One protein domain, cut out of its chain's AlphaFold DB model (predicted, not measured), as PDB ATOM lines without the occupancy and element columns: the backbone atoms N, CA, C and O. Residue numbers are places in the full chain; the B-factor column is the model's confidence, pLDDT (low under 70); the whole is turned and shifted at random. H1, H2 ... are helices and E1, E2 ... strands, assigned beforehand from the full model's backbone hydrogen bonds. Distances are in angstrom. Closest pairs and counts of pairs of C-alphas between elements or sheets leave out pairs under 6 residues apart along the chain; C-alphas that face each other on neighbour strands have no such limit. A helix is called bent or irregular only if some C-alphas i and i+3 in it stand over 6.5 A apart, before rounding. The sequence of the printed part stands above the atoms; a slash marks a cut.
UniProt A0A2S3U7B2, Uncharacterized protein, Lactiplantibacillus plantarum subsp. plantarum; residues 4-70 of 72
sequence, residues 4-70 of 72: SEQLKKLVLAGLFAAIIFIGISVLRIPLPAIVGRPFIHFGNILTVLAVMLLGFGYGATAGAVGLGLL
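Overview. This is residues 4 to 70 of the 72 residues of an uncharacterized protein of Lactiplantibacillus plantarum subsp. plantarum (UniProt A0A2S3U7B2). A long helix, H1, packs side by side with one arm of the bent helix H2, whose other arm folds back over both. Beyond them the short strands E1 and E2 and their loop make an extension, with residues 32 to 37 sticking out. The 67 printed residues, mostly helix, run H1, E1, E2, H2; the whole is only just loose, close to compact, with radius of gyration of the C-alphas 13.5 A, spanning 51 by 17 by 14 A.

Arrangement. H2, residues 42 to 70, was assigned as one helix by its hydrogen bonds but is bent, C-alphas 53 and 56 being 8.9 A apart; its arms are H2a, 42 to 53, and H2b, 56 to 70. H1, residues 4 to 26, touches H2a, opposite ways at a shallow tilt of 16 degrees; the closest C-alphas, of Ile 24 and Gly 43, are 5.0 A apart. H1 touches H2b the same way at 35.3 degrees, only just steep, closest at the C-alphas of Ala 17 and Gly 66, 4.1 A. E1, residues 28 to 30, and E2, 39 to 41, meet only at a point. Every O i to N i+4 pair is within hydrogen-bond range in H1 and H2a, and 10 of 11 in H2b.

Along the chain. H1, 32.7 A long, begins at C-alpha 4 (37.115, -42.448, -14.190). H2b, 21.0 A, ends at C-alpha 70 (36.493, -35.993, 15.111).

Size, cuts and confidence. The C-alphas farthest apart, of Ser 4 and Ile 34, are 52.0 A apart. The printed part has no cut; pLDDT is under 70 at residues 69 to 70.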
ATOM      1  N   SER A   4      35.874 -42.045 -14.870       86.38
ATOM      2  CA  SER A   4      37.115 -42.448 -14.190       86.38
ATOM      3  C   SER A   4      37.777 -41.309 -13.406       86.38
ATOM      4  O   SER A   4      38.240 -41.514 -12.286       86.38
ATOM      5  N   GLU A   5      37.781 -40.095 -13.953       85.94
ATOM      6  CA  GLU A   5      38.378 -38.920 -13.309       85.94
ATOM      7  C   GLU A   5      37.555 -38.452 -12.104       85.94
ATOM      8  O   GLU A   5      38.109 -38.043 -11.085       85.94
ATOM      9  N   GLN A   6      36.227 -38.569 -12.178       84.50
ATOM     10  CA  GLN A   6      35.353 -38.302 -11.033       84.50
ATOM     11  C   GLN A   6      35.568 -39.318  -9.906       84.50
ATOM     12  O   GLN A   6      35.656 -38.925  -8.744       84.50
ATOM     13  N   LEU A   7      35.713 -40.603 -10.245       88.94
ATOM     14  CA  LEU A   7      36.034 -41.648  -9.270       88.94
ATOM     15  C   LEU A   7      37.392 -41.406  -8.607       88.94
ATOM     16  O   LEU A   7      37.482 -41.464  -7.385       88.94
ATOM     17  N   LYS A   8      38.431 -41.055  -9.376       88.50
ATOM     18  CA  LYS A   8      39.741 -40.688  -8.815       88.50
ATOM     19  C   LYS A   8      39.637 -39.545  -7.813       88.50
ATOM     20  O   LYS A   8      40.190 -39.649  -6.722       88.50
ATOM     21  N   LYS A   9      38.917 -38.472  -8.157       87.00
ATOM     22  CA  LYS A   9      38.728 -37.322  -7.258       87.00
ATOM     23  C   LYS A   9      37.998 -37.704  -5.978       87.00
ATOM     24  O   LYS A   9      38.384 -37.243  -4.913       87.00
ATOM     25  N   LEU A  10      36.990 -38.568  -6.073       87.81
ATOM     26  CA  LEU A  10      36.259 -39.063  -4.910       87.81
ATOM     27  C   LEU A  10      37.150 -39.916  -3.994       87.81
ATOM     28  O   LEU A  10      37.157 -39.711  -2.783       87.81
ATOM     29  N   VAL A  11      37.937 -40.830  -4.567       92.19
ATOM     30  CA  VAL A  11      38.880 -41.668  -3.809       92.19
ATOM     31  C   VAL A  11      39.948 -40.809  -3.132       92.19
ATOM     32  O   VAL A  11      40.218 -40.991  -1.948       92.19
ATOM     33  N   LEU A  12      40.514 -39.833  -3.847       90.56
ATOM     34  CA  LEU A  12      41.474 -38.885  -3.281       90.56
ATOM     35  C   LEU A  12      40.842 -38.031  -2.174       90.56
ATOM     36  O   LEU A  12      41.476 -37.826  -1.145       90.56
ATOM     37  N   ALA A  13      39.596 -37.579  -2.333       90.31
ATOM     38  CA  ALA A  13      38.882 -36.845  -1.290       90.31
ATOM     39  C   ALA A  13      38.710 -37.695  -0.018       90.31
ATOM     40  O   ALA A  13      39.008 -37.228   1.079       90.31
ATOM     41  N   GLY A  14      38.308 -38.962  -0.157       89.25
ATOM     42  CA  GLY A  14      38.218 -39.898   0.968       89.25
ATOM     43  C   GLY A  14      39.573 -40.170   1.630       89.25
ATOM     44  O   GLY A  14      39.671 -40.187   2.855       89.25
ATOM     45  N   LEU A  15      40.638 -40.307   0.834       91.81
ATOM     46  CA  LEU A  15      41.999 -40.473   1.343       91.81
ATOM     47  C   LEU A  15      42.452 -39.247   2.148       91.81
ATOM     48  O   LEU A  15      42.982 -39.397   3.246       91.81
ATOM     49  N   PHE A  16      42.209 -38.036   1.641       90.25
ATOM     50  CA  PHE A  16      42.520 -36.808   2.371       90.25
ATOM     51  C   PHE A  16      41.711 -36.689   3.659       90.25
ATOM     52  O   PHE A  16      42.286 -36.337   4.683       90.25
ATOM     53  N   ALA A  17      40.423 -37.042   3.648       89.50
ATOM     54  CA  ALA A  17      39.605 -37.062   4.861       89.50
ATOM     55  C   ALA A  17      40.195 -38.001   5.932       89.50
ATOM     56  O   ALA A  17      40.314 -37.612   7.094       89.50
ATOM     57  N   ALA A  18      40.642 -39.199   5.537       89.50
ATOM     58  CA  ALA A  18      41.294 -40.149   6.438       89.50
ATOM     59  C   ALA A  18      42.637 -39.621   6.980       89.50
ATOM     60  O   ALA A  18      42.906 -39.723   8.176       89.50
ATOM     61  N   ILE A  19      43.470 -39.011   6.128       88.75
ATOM     62  CA  ILE A  19      44.750 -38.414   6.546       88.75
ATOM     63  C   ILE A  19      44.522 -37.241   7.504       88.75
ATOM     64  O   ILE A  19      45.237 -37.121   8.495       88.75
ATOM     65  N   ILE A  20      43.520 -36.395   7.247       88.88
ATOM     66  CA  ILE A  20      43.137 -35.285   8.129       88.88
ATOM     67  C   ILE A  20      42.731 -35.831   9.500       88.88
ATOM     68  O   ILE A  20      43.254 -35.365  10.512       88.88
ATOM     69  N   PHE A  21      41.884 -36.862   9.542       86.25
ATOM     70  CA  PHE A  21      41.464 -37.507  10.786       86.25
ATOM     71  C   PHE A  21      42.648 -38.077  11.584       86.25
ATOM     72  O   PHE A  21      42.778 -37.817  12.785       86.25
ATOM     73  N   ILE A  22      43.553 -38.808  10.923       85.62
ATOM     74  CA  ILE A  22      44.760 -39.360  11.557       85.62
ATOM     75  C   ILE A  22      45.673 -38.229  12.043       85.62
ATOM     76  O   ILE A  22      46.158 -38.271  13.171       85.62
ATOM     77  N   GLY A  23      45.870 -37.190  11.229       85.44
ATOM     78  CA  GLY A  23      46.697 -36.039  11.571       85.44
ATOM     79  C   GLY A  23      46.198 -35.321  12.822       85.44
ATOM     80  O   GLY A  23      46.992 -34.991  13.695       85.44
ATOM     81  N   ILE A  24      44.885 -35.149  12.972       82.50
ATOM     82  CA  ILE A  24      44.314 -34.568  14.193       82.50
ATOM     83  C   ILE A  24      44.419 -35.532  15.369       82.50
ATOM     84  O   ILE A  24      44.632 -35.099  16.495       82.50
ATOM     85  N   SER A  25      44.236 -36.830  15.146       79.50
ATOM     86  CA  SER A  25      44.225 -37.825  16.222       79.50
ATOM     87  C   SER A  25      45.612 -38.068  16.814       79.50
ATOM     88  O   SER A  25      45.732 -38.212  18.026       79.50
ATOM     89  N   VAL A  26      46.652 -38.062  15.978       82.19
ATOM     90  CA  VAL A  26      48.023 -38.417  16.370       82.19
ATOM     91  C   VAL A  26      48.894 -37.182  16.629       82.19
ATOM     92  O   VAL A  26      49.682 -37.182  17.571       82.19
ATOM     93  N   LEU A  27      48.757 -36.104  15.845       78.19
ATOM     94  CA  LEU A  27      49.659 -34.940  15.894       78.19
ATOM     95  C   LEU A  27      49.108 -33.794  16.756       78.19
ATOM     96  O   LEU A  27      49.113 -32.631  16.347       78.19
ATOM     97  N   ARG A  28      48.631 -34.096  17.968       76.25
ATOM     98  CA  ARG A  28      48.207 -33.061  18.926       76.25
ATOM     99  C   ARG A  28      49.389 -32.641  19.779       76.25
ATOM    100  O   ARG A  28      49.682 -33.269  20.791       76.25
ATOM    101  N   ILE A  29      50.056 -31.567  19.375       81.88
ATOM    102  CA  ILE A  29      51.124 -30.967  20.178       81.88
ATOM    103  C   ILE A  29      50.472 -29.984  21.160       81.88
ATOM    104  O   ILE A  29      49.931 -28.966  20.708       81.88
ATOM    105  N   PRO A  30      50.458 -30.279  22.475       80.31
ATOM    106  CA  PRO A  30      49.899 -29.372  23.467       80.31
ATOM    107  C   PRO A  30      50.795 -28.141  23.607       80.31
ATOM    108  O   PRO A  30      52.021 -28.246  23.624       80.31
ATOM    109  N   LEU A  31      50.175 -26.971  23.720       82.12
ATOM    110  CA  LEU A  31      50.867 -25.711  23.959       82.12
ATOM    111  C   LEU A  31      50.723 -25.317  25.436       82.12
ATOM    112  O   LEU A  31      49.630 -25.453  25.995       82.12
ATOM    113  N   PRO A  32      51.796 -24.825  26.082       78.06
ATOM    114  CA  PRO A  32      51.718 -24.358  27.458       78.06
ATOM    115  C   PRO A  32      50.859 -23.088  27.518       78.06
ATOM    116  O   PRO A  32      51.206 -22.067  26.925       78.06
ATOM    117  N   ALA A  33      49.731 -23.149  28.227       81.19
ATOM    118  CA  ALA A  33      48.844 -22.010  28.444       81.19
ATOM    119  C   ALA A  33      48.341 -21.968  29.890       81.19
ATOM    120  O   ALA A  33      48.151 -23.000  30.528       81.19
ATOM    121  N   ILE A  34      48.113 -20.751  30.389       77.94
ATOM    122  CA  ILE A  34      47.661 -20.482  31.765       77.94
ATOM    123  C   ILE A  34      46.198 -20.916  31.968       77.94
ATOM    124  O   ILE A  34      45.800 -21.254  33.080       77.94
ATOM    125  N   VAL A  35      45.398 -20.949  30.896       79.00
ATOM    126  CA  VAL A  35      43.988 -21.361  30.918       79.00
ATOM    127  C   VAL A  35      43.710 -22.298  29.742       79.00
ATOM    128  O   VAL A  35      43.961 -21.954  28.587       79.00
ATOM    129  N   GLY A  36      43.161 -23.477  30.036       77.12
ATOM    130  CA  GLY A  36      42.814 -24.492  29.039       77.12
ATOM    131  C   GLY A  36      43.986 -25.371  28.589       77.12
ATOM    132  O   GLY A  36      45.094 -25.295  29.111       77.12
ATOM    133  N   ARG A  37      43.713 -26.250  27.617       76.38
ATOM    134  CA  ARG A  37      44.700 -27.145  26.988       76.38
ATOM    135  C   ARG A  37      44.739 -26.894  25.474       76.38
ATOM    136  O   ARG A  37      44.306 -27.762  24.713       76.38
ATOM    137  N   PRO A  38      45.152 -25.696  25.019       79.50
ATOM    138  CA  PRO A  38      45.259 -25.431  23.594       79.50
ATOM    139  C   PRO A  38      46.287 -26.380  22.981       79.50
ATOM    140  O   PRO A  38      47.321 -26.686  23.574       79.50
ATOM    141  N   PHE A  39      45.995 -26.857  21.782       81.38
ATOM    142  CA  PHE A  39      46.894 -27.710  21.024       81.38
ATOM    143  C   PHE A  39      46.932 -27.232  19.582       81.38
ATOM    144  O   PHE A  39      45.985 -26.617  19.085       81.38
ATOM    145  N   ILE A  40      48.034 -27.523  18.900       80.88
ATOM    146  CA  ILE A  40      48.137 -27.252  17.469       80.88
ATOM    147  C   ILE A  40      47.203 -28.213  16.729       80.88
ATOM    148  O   ILE A  40      47.413 -29.426  16.724       80.88
ATOM    149  N   HIS A  41      46.167 -27.667  16.092       82.69
ATOM    150  CA  HIS A  41      45.182 -28.446  15.351       82.69
ATOM    151  C   HIS A  41      45.641 -28.694  13.904       82.69
ATOM    152  O   HIS A  41      45.197 -28.034  12.959       82.69
ATOM    153  N   PHE A  42      46.515 -29.686  13.713       82.56
ATOM    154  CA  PHE A  42      47.085 -30.025  12.400       82.56
ATOM    155  C   PHE A  42      46.043 -30.338  11.312       82.56
ATOM    156  O   PHE A  42      46.317 -30.146  10.126       82.56
ATOM    157  N   GLY A  43      44.823 -30.731  11.688       84.38
ATOM    158  CA  GLY A  43      43.733 -30.962  10.736       84.38
ATOM    159  C   GLY A  43      43.364 -29.761   9.868       84.38
ATOM    160  O   GLY A  43      42.992 -29.956   8.714       84.38
ATOM    161  N   ASN A  44      43.502 -28.526  10.369       86.81
ATOM    162  CA  ASN A  44      43.205 -27.340   9.559       86.81
ATOM    163  C   ASN A  44      44.226 -27.182   8.431       86.81
ATOM    164  O   ASN A  44      43.859 -26.898   7.296       86.81
ATOM    165  N   ILE A  45      45.503 -27.430   8.731       88.38
ATOM    166  CA  ILE A  45      46.596 -27.340   7.759       88.38
ATOM    167  C   ILE A  45      46.404 -28.406   6.672       88.38
ATOM    168  O   ILE A  45      46.449 -28.103   5.482       88.38
ATOM    169  N   LEU A  46      46.105 -29.643   7.078       87.88
ATOM    170  CA  LEU A  46      45.845 -30.751   6.153       87.88
ATOM    171  C   LEU A  46      44.584 -30.523   5.303       87.88
ATOM    172  O   LEU A  46      44.555 -30.896   4.132       87.88
ATOM    173  N   THR A  47      43.571 -29.855   5.853       87.81
ATOM    174  CA  THR A  47      42.364 -29.458   5.114       87.81
ATOM    175  C   THR A  47      42.668 -28.408   4.050       87.81
ATOM    176  O   THR A  47      42.219 -28.539   2.913       87.81
ATOM    177  N   VAL A  48      43.474 -27.393   4.374       89.56
ATOM    178  CA  VAL A  48      43.917 -26.392   3.389       89.56
ATOM    179  C   VAL A  48      44.710 -27.058   2.263       89.56
ATOM    180  O   VAL A  48      44.471 -26.766   1.092       89.56
ATOM    181  N   LEU A  49      45.581 -28.019   2.588       89.31
ATOM    182  CA  LEU A  49      46.300 -28.806   1.582       89.31
ATOM    183  C   LEU A  49      45.347 -29.625   0.697       89.31
ATOM    184  O   LEU A  49      45.507 -29.627  -0.522       89.31
ATOM    185  N   ALA A  50      44.325 -30.263   1.275       88.94
ATOM    186  CA  ALA A  50      43.305 -30.984   0.510       88.94
ATOM    187  C   ALA A  50      42.561 -30.056  -0.465       88.94
ATOM    188  O   ALA A  50      42.352 -30.413  -1.624       88.94
ATOM    189  N   VAL A  51      42.207 -28.844  -0.027       90.25
ATOM    190  CA  VAL A  51      41.566 -27.816  -0.865       90.25
ATOM    191  C   VAL A  51      42.483 -27.343  -1.991       90.25
ATOM    192  O   VAL A  51      42.021 -27.212  -3.124       90.25
ATOM    193  N   MET A  52      43.771 -27.127  -1.727       89.25
ATOM    194  CA  MET A  52      44.726 -26.720  -2.764       89.25
ATOM    195  C   MET A  52      44.961 -27.821  -3.809       89.25
ATOM    196  O   MET A  52      45.139 -27.509  -4.984       89.25
ATOM    197  N   LEU A  53      44.934 -29.096  -3.407       87.19
ATOM    198  CA  LEU A  53      45.242 -30.230  -4.290       87.19
ATOM    199  C   LEU A  53      44.024 -30.769  -5.054       87.19
ATOM    200  O   LEU A  53      44.146 -31.143  -6.220       87.19
ATOM    201  N   LEU A  54      42.846 -30.812  -4.428       85.12
ATOM    202  CA  LEU A  54      41.609 -31.307  -5.048       85.12
ATOM    203  C   LEU A  54      40.677 -30.196  -5.553       85.12
ATOM    204  O   LEU A  54      39.688 -30.481  -6.243       85.12
ATOM    205  N   GLY A  55      40.986 -28.942  -5.231       87.06
ATOM    206  CA  GLY A  55      40.119 -27.794  -5.453       87.06
ATOM    207  C   GLY A  55      39.053 -27.650  -4.367       87.06
ATOM    208  O   GLY A  55      38.848 -28.527  -3.524       87.06
ATOM    209  N   PHE A  56      38.327 -26.532  -4.417       85.31
ATOM    210  CA  PHE A  56      37.376 -26.150  -3.373       85.31
ATOM    211  C   PHE A  56      36.278 -27.197  -3.127       85.31
ATOM    212  O   PHE A  56      36.004 -27.518  -1.982       85.31
ATOM    213  N   GLY A  57      35.691 -27.804  -4.165       87.06
ATOM    214  CA  GLY A  57      34.590 -28.763  -3.986       87.06
ATOM    215  C   GLY A  57      34.995 -30.043  -3.238       87.06
ATOM    216  O   GLY A  57      34.526 -30.313  -2.132       87.06
ATOM    217  N   TYR A  58      35.881 -30.839  -3.841       86.44
ATOM    218  CA  TYR A  58      36.312 -32.126  -3.280       86.44
ATOM    219  C   TYR A  58      37.229 -31.964  -2.059       86.44
ATOM    220  O   TYR A  58      37.159 -32.763  -1.131       86.44
ATOM    221  N   GLY A  59      38.067 -30.926  -2.028       85.25
ATOM    222  CA  GLY A  59      38.960 -30.680  -0.901       85.25
ATOM    223  C   GLY A  59      38.240 -30.124   0.327       85.25
ATOM    224  O   GLY A  59      38.538 -30.555   1.438       85.25
ATOM    225  N   ALA A  60      37.246 -29.237   0.160       86.81
ATOM    226  CA  ALA A  60      36.477 -28.738   1.303       86.81
ATOM    227  C   ALA A  60      35.555 -29.817   1.876       86.81
ATOM    228  O   ALA A  60      35.421 -29.909   3.091       86.81
ATOM    229  N   THR A  61      34.964 -30.671   1.030       86.69
ATOM    230  CA  THR A  61      34.174 -31.821   1.505       86.69
ATOM    231  C   THR A  61      35.047 -32.850   2.221       86.69
ATOM    232  O   THR A  61      34.677 -33.289   3.305       86.69
ATOM    233  N   ALA A  62      36.237 -33.170   1.699       87.38
ATOM    234  CA  ALA A  62      37.213 -34.008   2.402       87.38
ATOM    235  C   ALA A  62      37.618 -33.422   3.765       87.38
ATOM    236  O   ALA A  62      37.662 -34.138   4.762       87.38
ATOM    237  N   GLY A  63      37.864 -32.110   3.813       86.06
ATOM    238  CA  GLY A  63      38.165 -31.369   5.034       86.06
ATOM    239  C   GLY A  63      37.042 -31.392   6.057       86.06
ATOM    240  O   GLY A  63      37.264 -31.759   7.205       86.06
ATOM    241  N   ALA A  64      35.824 -31.054   5.634       87.06
ATOM    242  CA  ALA A  64      34.645 -31.060   6.490       87.06
ATOM    243  C   ALA A  64      34.369 -32.456   7.062       87.06
ATOM    244  O   ALA A  64      34.057 -32.576   8.242       87.06
ATOM    245  N   VAL A  65      34.536 -33.511   6.259       86.62
ATOM    246  CA  VAL A  65      34.371 -34.896   6.718       86.62
ATOM    247  C   VAL A  65      35.504 -35.306   7.660       86.62
ATOM    248  O   VAL A  65      35.227 -35.854   8.718       86.62
ATOM    249  N   GLY A  66      36.767 -35.021   7.330       82.62
ATOM    250  CA  GLY A  66      37.918 -35.404   8.156       82.62
ATOM    251  C   GLY A  66      38.000 -34.659   9.493       82.62
ATOM    252  O   GLY A  66      38.341 -35.258  10.510       82.62
ATOM    253  N   LEU A  67      37.658 -33.366   9.506       82.94
ATOM    254  CA  LEU A  67      37.549 -32.554  10.723       82.94
ATOM    255  C   LEU A  67      36.277 -32.890  11.506       82.94
ATOM    256  O   LEU A  67      36.320 -33.008  12.727       82.94
ATOM    257  N   GLY A  68      35.153 -33.054  10.805       74.94
ATOM    258  CA  GLY A  68      33.846 -33.327  11.396       74.94
ATOM    259  C   GLY A  68      33.710 -34.732  11.978       74.94
ATOM    260  O   GLY A  68      33.012 -34.901  12.969       74.94
ATOM    261  N   LEU A  69      34.414 -35.737  11.443       65.31
ATOM    262  CA  LEU A  69      34.453 -37.084  12.031       65.31
ATOM    263  C   LEU A  69      35.072 -37.106  13.432       65.31
ATOM    264  O   LEU A  69      34.759 -37.997  14.207       65.31
ATOM    265  N   LEU A  70      35.915 -36.127  13.772       60.84
ATOM    266  CA  LEU A  70      36.493 -35.993  15.111       60.84
ATOM    267  C   LEU A  70      35.494 -35.444  16.152       60.84
ATOM    268  O   LEU A  70      35.818 -35.385  17.333       60.84
TER     269      LEU A  70